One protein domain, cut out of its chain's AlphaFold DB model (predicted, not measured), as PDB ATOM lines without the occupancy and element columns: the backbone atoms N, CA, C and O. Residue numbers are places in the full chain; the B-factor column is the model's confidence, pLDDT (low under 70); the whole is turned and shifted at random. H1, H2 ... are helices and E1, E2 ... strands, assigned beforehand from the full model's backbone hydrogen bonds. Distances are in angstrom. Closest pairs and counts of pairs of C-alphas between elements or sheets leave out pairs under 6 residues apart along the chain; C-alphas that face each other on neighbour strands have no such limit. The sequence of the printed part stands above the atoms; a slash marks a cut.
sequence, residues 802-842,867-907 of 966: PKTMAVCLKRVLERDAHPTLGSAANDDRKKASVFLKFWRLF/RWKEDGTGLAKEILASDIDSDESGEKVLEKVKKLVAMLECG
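Overview. This is residues 802 to 842 and 867 to 907 of the 966 residues of an uncharacterized protein of Perkinsus olseni (UniProt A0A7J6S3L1). H1 and H3 meet as a V that packs across the helical hairpin of H4 and H5; small H2 lies beyond the V's closed end. The 82 printed residues, with five named helices, then one named strand, E1, are mostly helix and compact: radius of gyration of the C-alphas 12.1 A, spans 34 by 29 by 23 A.

Arrangement. H1, residues 802 to 813, touches H3, residues 828 to 840, at a steep tilt of 38 degrees, with 809 to 813 alone; the closest C-alphas, of Leu 813 and Asp 828, are 5.9 A apart. H4, residues 873 to 881, and H5, residues 887 to 902, form a hairpin; their closest C-alphas, of Ile 879 and Val 893, are 6.2 A apart. H1, H3 and H4 have every O i to N i+4 pair within hydrogen-bond range, H5 10 of 12.

Along the chain. H1 begins at C-alpha 802 (161.095, 165.064, 133.633); H5 measures 23.6 A. H2 is residues 822 to 826; E1, residues 904 to 906, ends at C-alpha 906 (170.445, 157.241, 125.656).

Size, cuts and confidence. Residues 843 to 866 are not printed; the gap is 23.0 A. Residues 819 to 820 and 888 have pLDDT under 70.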
ATOM      1  N   PRO A 802     161.326 166.502 133.473       91.94
ATOM      2  CA  PRO A 802     161.095 165.064 133.633       91.94
ATOM      3  C   PRO A 802     162.112 164.192 132.879       91.94
ATOM      4  O   PRO A 802     162.492 163.123 133.360       91.94
ATOM      5  N   LYS A 803     162.593 164.662 131.720       91.31
ATOM      6  CA  LYS A 803     163.628 164.008 130.904       91.31
ATOM      7  C   LYS A 803     164.933 163.900 131.675       91.31
ATOM      8  O   LYS A 803     165.472 162.806 131.846       91.31
ATOM      9  N   THR A 804     165.388 165.023 132.221       91.00
ATOM     10  CA  THR A 804     166.557 165.078 133.094       91.00
ATOM     11  C   THR A 804     166.412 164.135 134.292       91.00
ATOM     12  O   THR A 804     167.356 163.408 134.628       91.00
ATOM     13  N   MET A 805     165.230 164.101 134.920       93.75
ATOM     14  CA  MET A 805     164.942 163.184 136.027       93.75
ATOM     15  C   MET A 805     165.181 161.733 135.621       93.75
ATOM     16  O   MET A 805     165.890 161.006 136.318       93.75
ATOM     17  N   ALA A 806     164.618 161.321 134.488       94.25
ATOM     18  CA  ALA A 806     164.699 159.955 134.003       94.25
ATOM     19  C   ALA A 806     166.133 159.564 133.600       94.25
ATOM     20  O   ALA A 806     166.576 158.472 133.954       94.25
ATOM     21  N   VAL A 807     166.898 160.460 132.960       92.69
ATOM     22  CA  VAL A 807     168.309 160.212 132.597       92.69
ATOM     23  C   VAL A 807     169.156 160.000 133.852       92.69
ATOM     24  O   VAL A 807     169.929 159.042 133.950       92.69
ATOM     25  N   CYS A 808     168.987 160.869 134.849       93.69
ATOM     26  CA  CYS A 808     169.712 160.753 136.107       93.69
ATOM     27  C   CYS A 808     169.319 159.484 136.873       93.69
ATOM     28  O   CYS A 808     170.188 158.806 137.422       93.69
ATOM     29  N   LEU A 809     168.030 159.143 136.881       94.69
ATOM     30  CA  LEU A 809     167.512 157.947 137.536       94.69
ATOM     31  C   LEU A 809     168.031 156.669 136.872       94.69
ATOM     32  O   LEU A 809     168.525 155.794 137.581       94.69
ATOM     33  N   LYS A 810     168.020 156.594 135.535       94.69
ATOM     34  CA  LYS A 810     168.599 155.486 134.760       94.69
ATOM     35  C   LYS A 810     170.045 155.224 135.170       94.69
ATOM     36  O   LYS A 810     170.374 154.130 135.613       94.69
ATOM     37  N   ARG A 811     170.876 156.268 135.171       92.56
ATOM     38  CA  ARG A 811     172.277 156.172 135.603       92.56
ATOM     39  C   ARG A 811     172.455 155.772 137.052       92.56
ATOM     40  O   ARG A 811     173.478 155.199 137.406       92.56
ATOM     41  N   VAL A 812     171.537 156.166 137.929       93.00
ATOM     42  CA  VAL A 812     171.591 155.749 139.330       93.00
ATOM     43  C   VAL A 812     171.316 154.252 139.436       93.00
ATOM     44  O   VAL A 812     172.035 153.590 140.178       93.00
ATOM     45  N   LEU A 813     170.344 153.732 138.681       94.19
ATOM     46  CA  LEU A 813     169.992 152.310 138.641       94.19
ATOM     47  C   LEU A 813     171.102 151.456 138.016       94.19
ATOM     48  O   LEU A 813     171.509 150.470 138.619       94.19
ATOM     49  N   GLU A 814     171.671 151.890 136.893       92.62
ATOM     50  CA  GLU A 814     172.723 151.170 136.151       92.62
ATOM     51  C   GLU A 814     174.086 151.133 136.861       92.62
ATOM     52  O   GLU A 814     175.002 150.453 136.414       92.62
ATOM     53  N   ARG A 815     174.266 151.858 137.971       88.69
ATOM     54  CA  ARG A 815     175.516 151.796 138.738       88.69
ATOM     55  C   ARG A 815     175.636 150.472 139.483       88.69
ATOM     56  O   ARG A 815     174.856 150.211 140.402       88.69
ATOM     57  N   ASP A 816     176.712 149.750 139.194       85.50
ATOM     58  CA  ASP A 816     177.117 148.541 139.925       85.50
ATOM     59  C   ASP A 816     177.483 148.831 141.387       85.50
ATOM     60  O   ASP A 816     177.303 148.001 142.275       85.50
ATOM     61  N   ALA A 817     177.988 150.037 141.663       79.69
ATOM     62  CA  ALA A 817     178.384 150.457 143.000       79.69
ATOM     63  C   ALA A 817     177.806 151.832 143.346       79.69
ATOM     64  O   ALA A 817     177.971 152.814 142.616       79.69
ATOM     65  N   HIS A 818     177.172 151.924 144.516       77.25
ATOM     66  CA  HIS A 818     176.660 153.179 145.050       77.25
ATOM     67  C   HIS A 818     177.367 153.527 146.373       77.25
ATOM     68  O   HIS A 818     177.097 152.880 147.394       77.25
ATOM     69  N   PRO A 819     178.215 154.578 146.405       67.81
ATOM     70  CA  PRO A 819     179.053 154.921 147.564       67.81
ATOM     71  C   PRO A 819     178.273 155.090 148.873       67.81
ATOM     72  O   PRO A 819     178.760 154.789 149.956       67.81
ATOM     73  N   THR A 820     177.028 155.554 148.777       66.69
ATOM     74  CA  THR A 820     176.173 155.862 149.933       66.69
ATOM     75  C   THR A 820     175.254 154.714 150.367       66.69
ATOM     76  O   THR A 820     174.702 154.785 151.465       66.69
ATOM     77  N   LEU A 821     175.072 153.672 149.543       73.12
ATOM     78  CA  LEU A 821     174.158 152.555 149.847       73.12
ATOM     79  C   LEU A 821     174.888 151.303 150.358       73.12
ATOM     80  O   LEU A 821     174.250 150.437 150.953       73.12
ATOM     81  N   GLY A 822     176.213 151.216 150.212       77.94
ATOM     82  CA  GLY A 822     176.991 150.081 150.719       77.94
ATOM     83  C   GLY A 822     176.498 148.751 150.139       77.94
ATOM     84  O   GLY A 822     176.333 148.638 148.931       77.94
ATOM     85  N   SER A 823     176.206 147.759 150.987       75.19
ATOM     86  CA  SER A 823     175.673 146.453 150.553       75.19
ATOM     87  C   SER A 823     174.285 146.522 149.904       75.19
ATOM     88  O   SER A 823     173.887 145.599 149.204       75.19
ATOM     89  N   ALA A 824     173.552 147.622 150.094       79.06
ATOM     90  CA  ALA A 824     172.295 147.879 149.403       79.06
ATOM     91  C   ALA A 824     172.489 148.476 147.996       79.06
ATOM     92  O   ALA A 824     171.516 148.888 147.373       79.06
ATOM     93  N   ALA A 825     173.724 148.551 147.493       81.50
ATOM     94  CA  ALA A 825     174.009 149.043 146.151       81.50
ATOM     95  C   ALA A 825     173.448 148.157 145.030       81.50
ATOM     96  O   ALA A 825     173.391 148.636 143.913       81.50
ATOM     97  N   ASN A 826     172.985 146.935 145.306       87.12
ATOM     98  CA  ASN A 826     172.319 146.082 144.310       87.12
ATOM     99  C   ASN A 826     170.782 146.155 144.390       87.12
ATOM    100  O   ASN A 826     170.090 145.431 143.687       87.12
ATOM    101  N   ASP A 827     170.238 146.997 145.272       92.00
ATOM    102  CA  ASP A 827     168.799 147.134 145.491       92.00
ATOM    103  C   ASP A 827     168.267 148.368 144.746       92.00
ATOM    104  O   ASP A 827     168.370 149.507 145.220       92.00
ATOM    105  N   ASP A 828     167.691 148.135 143.569       94.50
ATOM    106  CA  ASP A 828     167.135 149.179 142.704       94.50
ATOM    107  C   ASP A 828     166.005 149.970 143.371       94.50
ATOM    108  O   ASP A 828     165.895 151.184 143.166       94.50
ATOM    109  N   ARG A 829     165.218 149.335 144.251       92.94
ATOM    110  CA  ARG A 829     164.182 150.025 145.031       92.94
ATOM    111  C   ARG A 829     164.813 151.069 145.944       92.94
ATOM    112  O   ARG A 829     164.345 152.209 146.011       92.94
ATOM    113  N   LYS A 830     165.902 150.716 146.632       90.00
ATOM    114  CA  LYS A 830     166.636 151.658 147.492       90.00
ATOM    115  C   LYS A 830     167.343 152.743 146.690       90.00
ATOM    116  O   LYS A 830     167.305 153.901 147.114       90.00
ATOM    117  N   LYS A 831     167.941 152.413 145.542       93.06
ATOM    118  CA  LYS A 831     168.532 153.399 144.618       93.06
ATOM    119  C   LYS A 831     167.500 154.439 144.176       93.06
ATOM    120  O   LYS A 831     167.730 155.638 144.350       93.06
ATOM    121  N   ALA A 832     166.341 153.985 143.697       94.56
ATOM    122  CA  ALA A 832     165.237 154.848 143.293       94.56
ATOM    123  C   ALA A 832     164.697 155.677 144.471       94.56
ATOM    124  O   ALA A 832     164.521 156.886 144.335       94.56
ATOM    125  N   SER A 833     164.510 155.073 145.651       92.12
ATOM    126  CA  SER A 833     164.041 155.788 146.852       92.12
ATOM    127  C   SER A 833     164.992 156.913 147.261       92.12
ATOM    128  O   SER A 833     164.552 158.038 147.503       92.12
ATOM    129  N   VAL A 834     166.304 156.655 147.286       88.81
ATOM    130  CA  VAL A 834     167.301 157.691 147.597       88.81
ATOM    131  C   VAL A 834     167.289 158.793 146.545       88.81
ATOM    132  O   VAL A 834     167.273 159.968 146.914       88.81
ATOM    133  N   PHE A 835     167.248 158.446 145.258       93.31
ATOM    134  CA  PHE A 835     167.162 159.437 144.190       93.31
ATOM    135  C   PHE A 835     165.923 160.329 144.336       93.31
ATOM    136  O   PHE A 835     166.062 161.550 144.375       93.31
ATOM    137  N   LEU A 836     164.730 159.747 144.502       94.06
ATOM    138  CA  LEU A 836     163.473 160.493 144.626       94.06
ATOM    139  C   LEU A 836     163.437 161.363 145.888       94.06
ATOM    140  O   LEU A 836     162.908 162.473 145.856       94.06
ATOM    141  N   LYS A 837     164.047 160.909 146.991       90.44
ATOM    142  CA  LYS A 837     164.240 161.736 148.190       90.44
ATOM    143  C   LYS A 837     165.094 162.959 147.893       90.44
ATOM    144  O   LYS A 837     164.708 164.051 148.291       90.44
ATOM    145  N   PHE A 838     166.216 162.795 147.187       88.12
ATOM    146  CA  PHE A 838     167.040 163.929 146.762       88.12
ATOM    147  C   PHE A 838     166.284 164.848 145.805       88.12
ATOM    148  O   PHE A 838     166.327 166.058 145.992       88.12
ATOM    149  N   TRP A 839     165.555 164.288 144.839       92.31
ATOM    150  CA  TRP A 839     164.768 165.048 143.871       92.31
ATOM    151  C   TRP A 839     163.723 165.935 144.558       92.31
ATOM    152  O   TRP A 839     163.693 167.139 144.327       92.31
ATOM    153  N   ARG A 840     162.942 165.382 145.498       91.75
ATOM    154  CA  ARG A 840     161.924 166.121 146.274       91.75
ATOM    155  C   ARG A 840     162.477 167.298 147.072       91.75
ATOM    156  O   ARG A 840     161.753 168.259 147.308       91.75
ATOM    157  N   LEU A 841     163.753 167.275 147.462       87.81
ATOM    158  CA  LEU A 841     164.370 168.421 148.140       87.81
ATOM    159  C   LEU A 841     164.472 169.657 147.227       87.81
ATOM    160  O   LEU A 841     164.618 170.771 147.729       87.81
ATOM    161  N   PHE A 842     164.341 169.474 145.911       87.62
ATOM    162  CA  PHE A 842     164.345 170.541 144.916       87.62
ATOM    163  C   PHE A 842     162.953 171.026 144.491       87.62
ATOM    164  O   PHE A 842     162.884 171.995 143.746       87.62
ATOM    165  N   ARG A 867     167.238 160.959 124.651       85.31
ATOM    166  CA  ARG A 867     166.029 161.343 123.910       85.31
ATOM    167  C   ARG A 867     164.866 160.485 124.385       85.31
ATOM    168  O   ARG A 867     165.035 159.302 124.672       85.31
ATOM    169  N   TRP A 868     163.687 161.084 124.501       88.38
ATOM    170  CA  TRP A 868     162.471 160.315 124.733       88.38
ATOM    171  C   TRP A 868     162.167 159.470 123.494       88.38
ATOM    172  O   TRP A 868     162.112 160.009 122.392       88.38
ATOM    173  N   LYS A 869     161.953 158.165 123.678       90.81
ATOM    174  CA  LYS A 869     161.256 157.326 122.690       90.81
ATOM    175  C   LYS A 869     159.764 157.657 122.687       90.81
ATOM    176  O   LYS A 869     159.137 157.711 121.640       90.81
ATOM    177  N   GLU A 870     159.236 157.915 123.881       90.69
ATOM    178  CA  GLU A 870     157.858 158.305 124.174       90.69
ATOM    179  C   GLU A 870     157.872 159.341 125.312       90.69
ATOM    180  O   GLU A 870     158.757 159.291 126.171       90.69
ATOM    181  N   ASP A 871     156.911 160.274 125.348       90.69
ATOM    182  CA  ASP A 871     156.844 161.299 126.401       90.69
ATOM    183  C   ASP A 871     156.541 160.681 127.781       90.69
ATOM    184  O   ASP A 871     155.438 160.211 128.063       90.69
ATOM    185  N   GLY A 872     157.543 160.695 128.665       92.31
ATOM    186  CA  GLY A 872     157.462 160.169 130.027       92.31
ATOM    187  C   GLY A 872     156.921 161.149 131.075       92.31
ATOM    188  O   GLY A 872     156.882 160.806 132.262       92.31
ATOM    189  N   THR A 873     156.519 162.364 130.695       92.00
ATOM    190  CA  THR A 873     156.202 163.458 131.635       92.00
ATOM    191  C   THR A 873     155.058 163.121 132.594       92.00
ATOM    192  O   THR A 873     155.167 163.362 133.801       92.00
ATOM    193  N   GLY A 874     153.979 162.503 132.103       93.75
ATOM    194  CA  GLY A 874     152.862 162.065 132.953       93.75
ATOM    195  C   GLY A 874     153.291 161.033 134.002       93.75
ATOM    196  O   GLY A 874     153.008 161.183 135.193       93.75
ATOM    197  N   LEU A 875     154.073 160.035 133.585       95.38
ATOM    198  CA  LEU A 875     154.552 158.966 134.463       95.38
ATOM    199  C   LEU A 875     155.531 159.487 135.527       95.38
ATOM    200  O   LEU A 875     155.481 159.065 136.684       95.38
ATOM    201  N   ALA A 876     156.378 160.454 135.169       94.19
ATOM    202  CA  ALA A 876     157.249 161.151 136.110       94.19
ATOM    203  C   ALA A 876     156.457 161.866 137.223       94.19
ATOM    204  O   ALA A 876     156.802 161.738 138.402       94.19
ATOM    205  N   LYS A 877     155.366 162.566 136.872       93.44
ATOM    206  CA  LYS A 877     154.468 163.224 137.841       93.44
ATOM    207  C   LYS A 877     153.828 162.206 138.791       93.44
ATOM    208  O   LYS A 877     153.828 162.415 140.004       93.44
ATOM    209  N   GLU A 878     153.357 161.076 138.268       93.94
ATOM    210  CA  GLU A 878     152.782 160.001 139.089       93.94
ATOM    211  C   GLU A 878     153.785 159.392 140.078       93.94
ATOM    212  O   GLU A 878     153.439 159.129 141.234       93.94
ATOM    213  N   ILE A 879     155.029 159.163 139.645       94.81
ATOM    214  CA  ILE A 879     156.096 158.642 140.510       94.81
ATOM    215  C   ILE A 879     156.352 159.614 141.667       94.81
ATOM    216  O   ILE A 879     156.449 159.189 142.819       94.81
ATOM    217  N   LEU A 880     156.405 160.920 141.390       91.69
ATOM    218  CA  LEU A 880     156.651 161.934 142.417       91.69
ATOM    219  C   LEU A 880     155.496 162.072 143.415       91.69
ATOM    220  O   LEU A 880     155.768 162.299 144.597       91.69
ATOM    221  N   ALA A 881     154.252 161.858 142.980       90.62
ATOM    222  CA  ALA A 881     153.071 161.831 143.847       90.62
ATOM    223  C   ALA A 881     152.981 160.573 144.737       90.62
ATOM    224  O   ALA A 881     152.247 160.566 145.726       90.62
ATOM    225  N   SER A 882     153.724 159.511 144.414       91.38
ATOM    226  CA  SER A 882     153.641 158.213 145.095       91.38
ATOM    227  C   SER A 882     154.626 158.084 146.264       91.38
ATOM    228  O   SER A 882     155.760 158.549 146.191       91.38
ATOM    229  N   ASP A 883     154.257 157.392 147.344       84.75
ATOM    230  CA  ASP A 883     155.191 157.096 148.441       84.75
ATOM    231  C   ASP A 883     155.965 155.795 148.160       84.75
ATOM    232  O   ASP A 883     155.376 154.719 148.130       84.75
ATOM    233  N   ILE A 884     157.277 155.876 147.923       82.06
ATOM    234  CA  ILE A 884     158.124 154.705 147.620       82.06
ATOM    235  C   ILE A 884     158.551 153.929 148.879       82.06
ATOM    236  O   ILE A 884     158.974 152.773 148.785       82.06
ATOM    237  N   ASP A 885     158.437 154.546 150.060       75.94
ATOM    238  CA  ASP A 885     158.869 153.941 151.323       75.94
ATOM    239  C   ASP A 885     157.790 153.044 151.956       75.94
ATOM    240  O   ASP A 885     158.084 152.336 152.917       75.94
ATOM    241  N   SER A 886     156.562 153.034 151.430       81.19
ATOM    242  CA  SER A 886     155.519 152.106 151.880       81.19
ATOM    243  C   SER A 886     155.703 150.718 151.241       81.19
ATOM    244  O   SER A 886     156.079 150.613 150.071       81.19
ATOM    245  N   ASP A 887     155.475 149.641 152.002       74.25
ATOM    246  CA  ASP A 887     155.814 148.271 151.581       74.25
ATOM    247  C   ASP A 887     155.001 147.775 150.377       74.25
ATOM    248  O   ASP A 887     155.585 147.223 149.447       74.25
ATOM    249  N   GLU A 888     153.691 148.035 150.334       66.62
ATOM    250  CA  GLU A 888     152.821 147.618 149.218       66.62
ATOM    251  C   GLU A 888     152.895 148.556 148.000       66.62
ATOM    252  O   GLU A 888     152.638 148.138 146.868       66.62
ATOM    253  N   SER A 889     153.247 149.832 148.195       76.50
ATOM    254  CA  SER A 889     153.381 150.791 147.086       76.50
ATOM    255  C   SER A 889     154.778 150.813 146.476       76.50
ATOM    256  O   SER A 889     154.908 151.150 145.301       76.50
ATOM    257  N   GLY A 890     155.818 150.448 147.228       87.50
ATOM    258  CA  GLY A 890     157.206 150.588 146.796       87.50
ATOM    259  C   GLY A 890     157.540 149.793 145.535       87.50
ATOM    260  O   GLY A 890     158.199 150.330 144.648       87.50
ATOM    261  N   GLU A 891     157.022 148.568 145.412       91.19
ATOM    262  CA  GLU A 891     157.246 147.732 144.225       91.19
ATOM    263  C   GLU A 891     156.529 148.298 142.993       91.19
ATOM    264  O   GLU A 891     157.113 148.426 141.919       91.19
ATOM    265  N   LYS A 892     155.285 148.763 143.167       93.12
ATOM    266  CA  LYS A 892     154.520 149.417 142.094       93.12
ATOM    267  C   LYS A 892     155.211 150.687 141.601       93.12
ATOM    268  O   LYS A 892     155.205 150.967 140.406       93.12
ATOM    269  N   VAL A 893     155.801 151.466 142.508       93.44
ATOM    270  CA  VAL A 893     156.569 152.664 142.144       93.44
ATOM    271  C   VAL A 893     157.860 152.287 141.421       93.44
ATOM    272  O   VAL A 893     158.201 152.950 140.443       93.44
ATOM    273  N   LEU A 894     158.555 151.224 141.839       95.69
ATOM    274  CA  LEU A 894     159.753 150.746 141.147       95.69
ATOM    275  C   LEU A 894     159.444 150.301 139.710       95.69
ATOM    276  O   LEU A 894     160.183 150.658 138.796       95.69
ATOM    277  N   GLU A 895     158.333 149.603 139.483       96.25
ATOM    278  CA  GLU A 895     157.905 149.222 138.130       96.25
ATOM    279  C   GLU A 895     157.594 150.445 137.255       96.25
ATOM    280  O   GLU A 895     158.029 150.519 136.104       96.25
ATOM    281  N   LYS A 896     156.944 151.477 137.814       96.75
ATOM    282  CA  LYS A 896     156.773 152.766 137.119       96.75
ATOM    283  C   LYS A 896     158.115 153.424 136.793       96.75
ATOM    284  O   LYS A 896     158.277 153.957 135.699       96.75
ATOM    285  N   VAL A 897     159.078 153.375 137.714       96.75
ATOM    286  CA  VAL A 897     160.438 153.897 137.509       96.75
ATOM    287  C   VAL A 897     161.152 153.161 136.374       96.75
ATOM    288  O   VAL A 897     161.696 153.817 135.488       96.75
ATOM    289  N   LYS A 898     161.117 151.824 136.352       96.69
ATOM    290  CA  LYS A 898     161.709 151.024 135.268       96.69
ATOM    291  C   LYS A 898     161.057 151.341 133.925       96.69
ATOM    292  O   LYS A 898     161.767 151.540 132.942       96.69
ATOM    293  N   LYS A 899     159.725 151.471 133.896       97.00
ATOM    294  CA  LYS A 899     158.985 151.888 132.698       97.00
ATOM    295  C   LYS A 899     159.431 153.271 132.217       97.00
ATOM    296  O   LYS A 899     159.761 153.412 131.047       97.00
ATOM    297  N   LEU A 900     159.516 154.260 133.111       96.12
ATOM    298  CA  LEU A 900     159.990 155.609 132.777       96.12
ATOM    299  C   LEU A 900     161.404 155.584 132.178       96.12
ATOM    300  O   LEU A 900     161.681 156.273 131.202       96.12
ATOM    301  N   VAL A 901     162.299 154.776 132.748       95.94
ATOM    302  CA  VAL A 901     163.678 154.624 132.268       95.94
ATOM    303  C   VAL A 901     163.739 153.931 130.902       95.94
ATOM    304  O   VAL A 901     164.545 154.326 130.060       95.94
ATOM    305  N   ALA A 902     162.875 152.945 130.644       95.50
ATOM    306  CA  ALA A 902     162.791 152.254 129.355       95.50
ATOM    307  C   ALA A 902     162.290 153.160 128.211       95.50
ATOM    308  O   ALA A 902     162.625 152.922 127.049       95.50
ATOM    309  N   MET A 903     161.542 154.221 128.540       95.56
ATOM    310  CA  MET A 903     161.094 155.244 127.586       95.56
ATOM    311  C   MET A 903     162.234 156.162 127.113       95.56
ATOM    312  O   MET A 903     162.026 156.960 126.202       95.56
ATOM    313  N   LEU A 904     163.440 156.065 127.689       92.88
ATOM    314  CA  LEU A 904     164.611 156.820 127.244       92.88
ATOM    315  C   LEU A 904     165.493 156.019 126.285       92.88
ATOM    316  O   LEU A 904     165.944 154.908 126.576       92.88
ATOM    317  N   GLU A 905     165.854 156.655 125.180       88.94
ATOM    318  CA  GLU A 905     166.991 156.282 124.356       88.94
ATOM    319  C   GLU A 905     168.191 157.143 124.754       88.94
ATOM    320  O   GLU A 905     168.211 158.353 124.539       88.94
ATOM    321  N   CYS A 906     169.196 156.538 125.382       81.06
ATOM    322  CA  CYS A 906     170.445 157.241 125.656       81.06
ATOM    323  C   CYS A 906     171.353 157.065 124.445       81.06
ATOM    324  O   CYS A 906     171.697 155.932 124.119       81.06
ATOM    325  N   GLY A 907     171.719 158.169 123.792       77.19
ATOM    326  CA  GLY A 907     172.813 158.144 122.828       77.19
ATOM    327  C   GLY A 907     174.139 157.868 123.534       77.19
ATOM    328  O   GLY A 907     174.254 158.062 124.750       77.19
TER     329      GLY A 907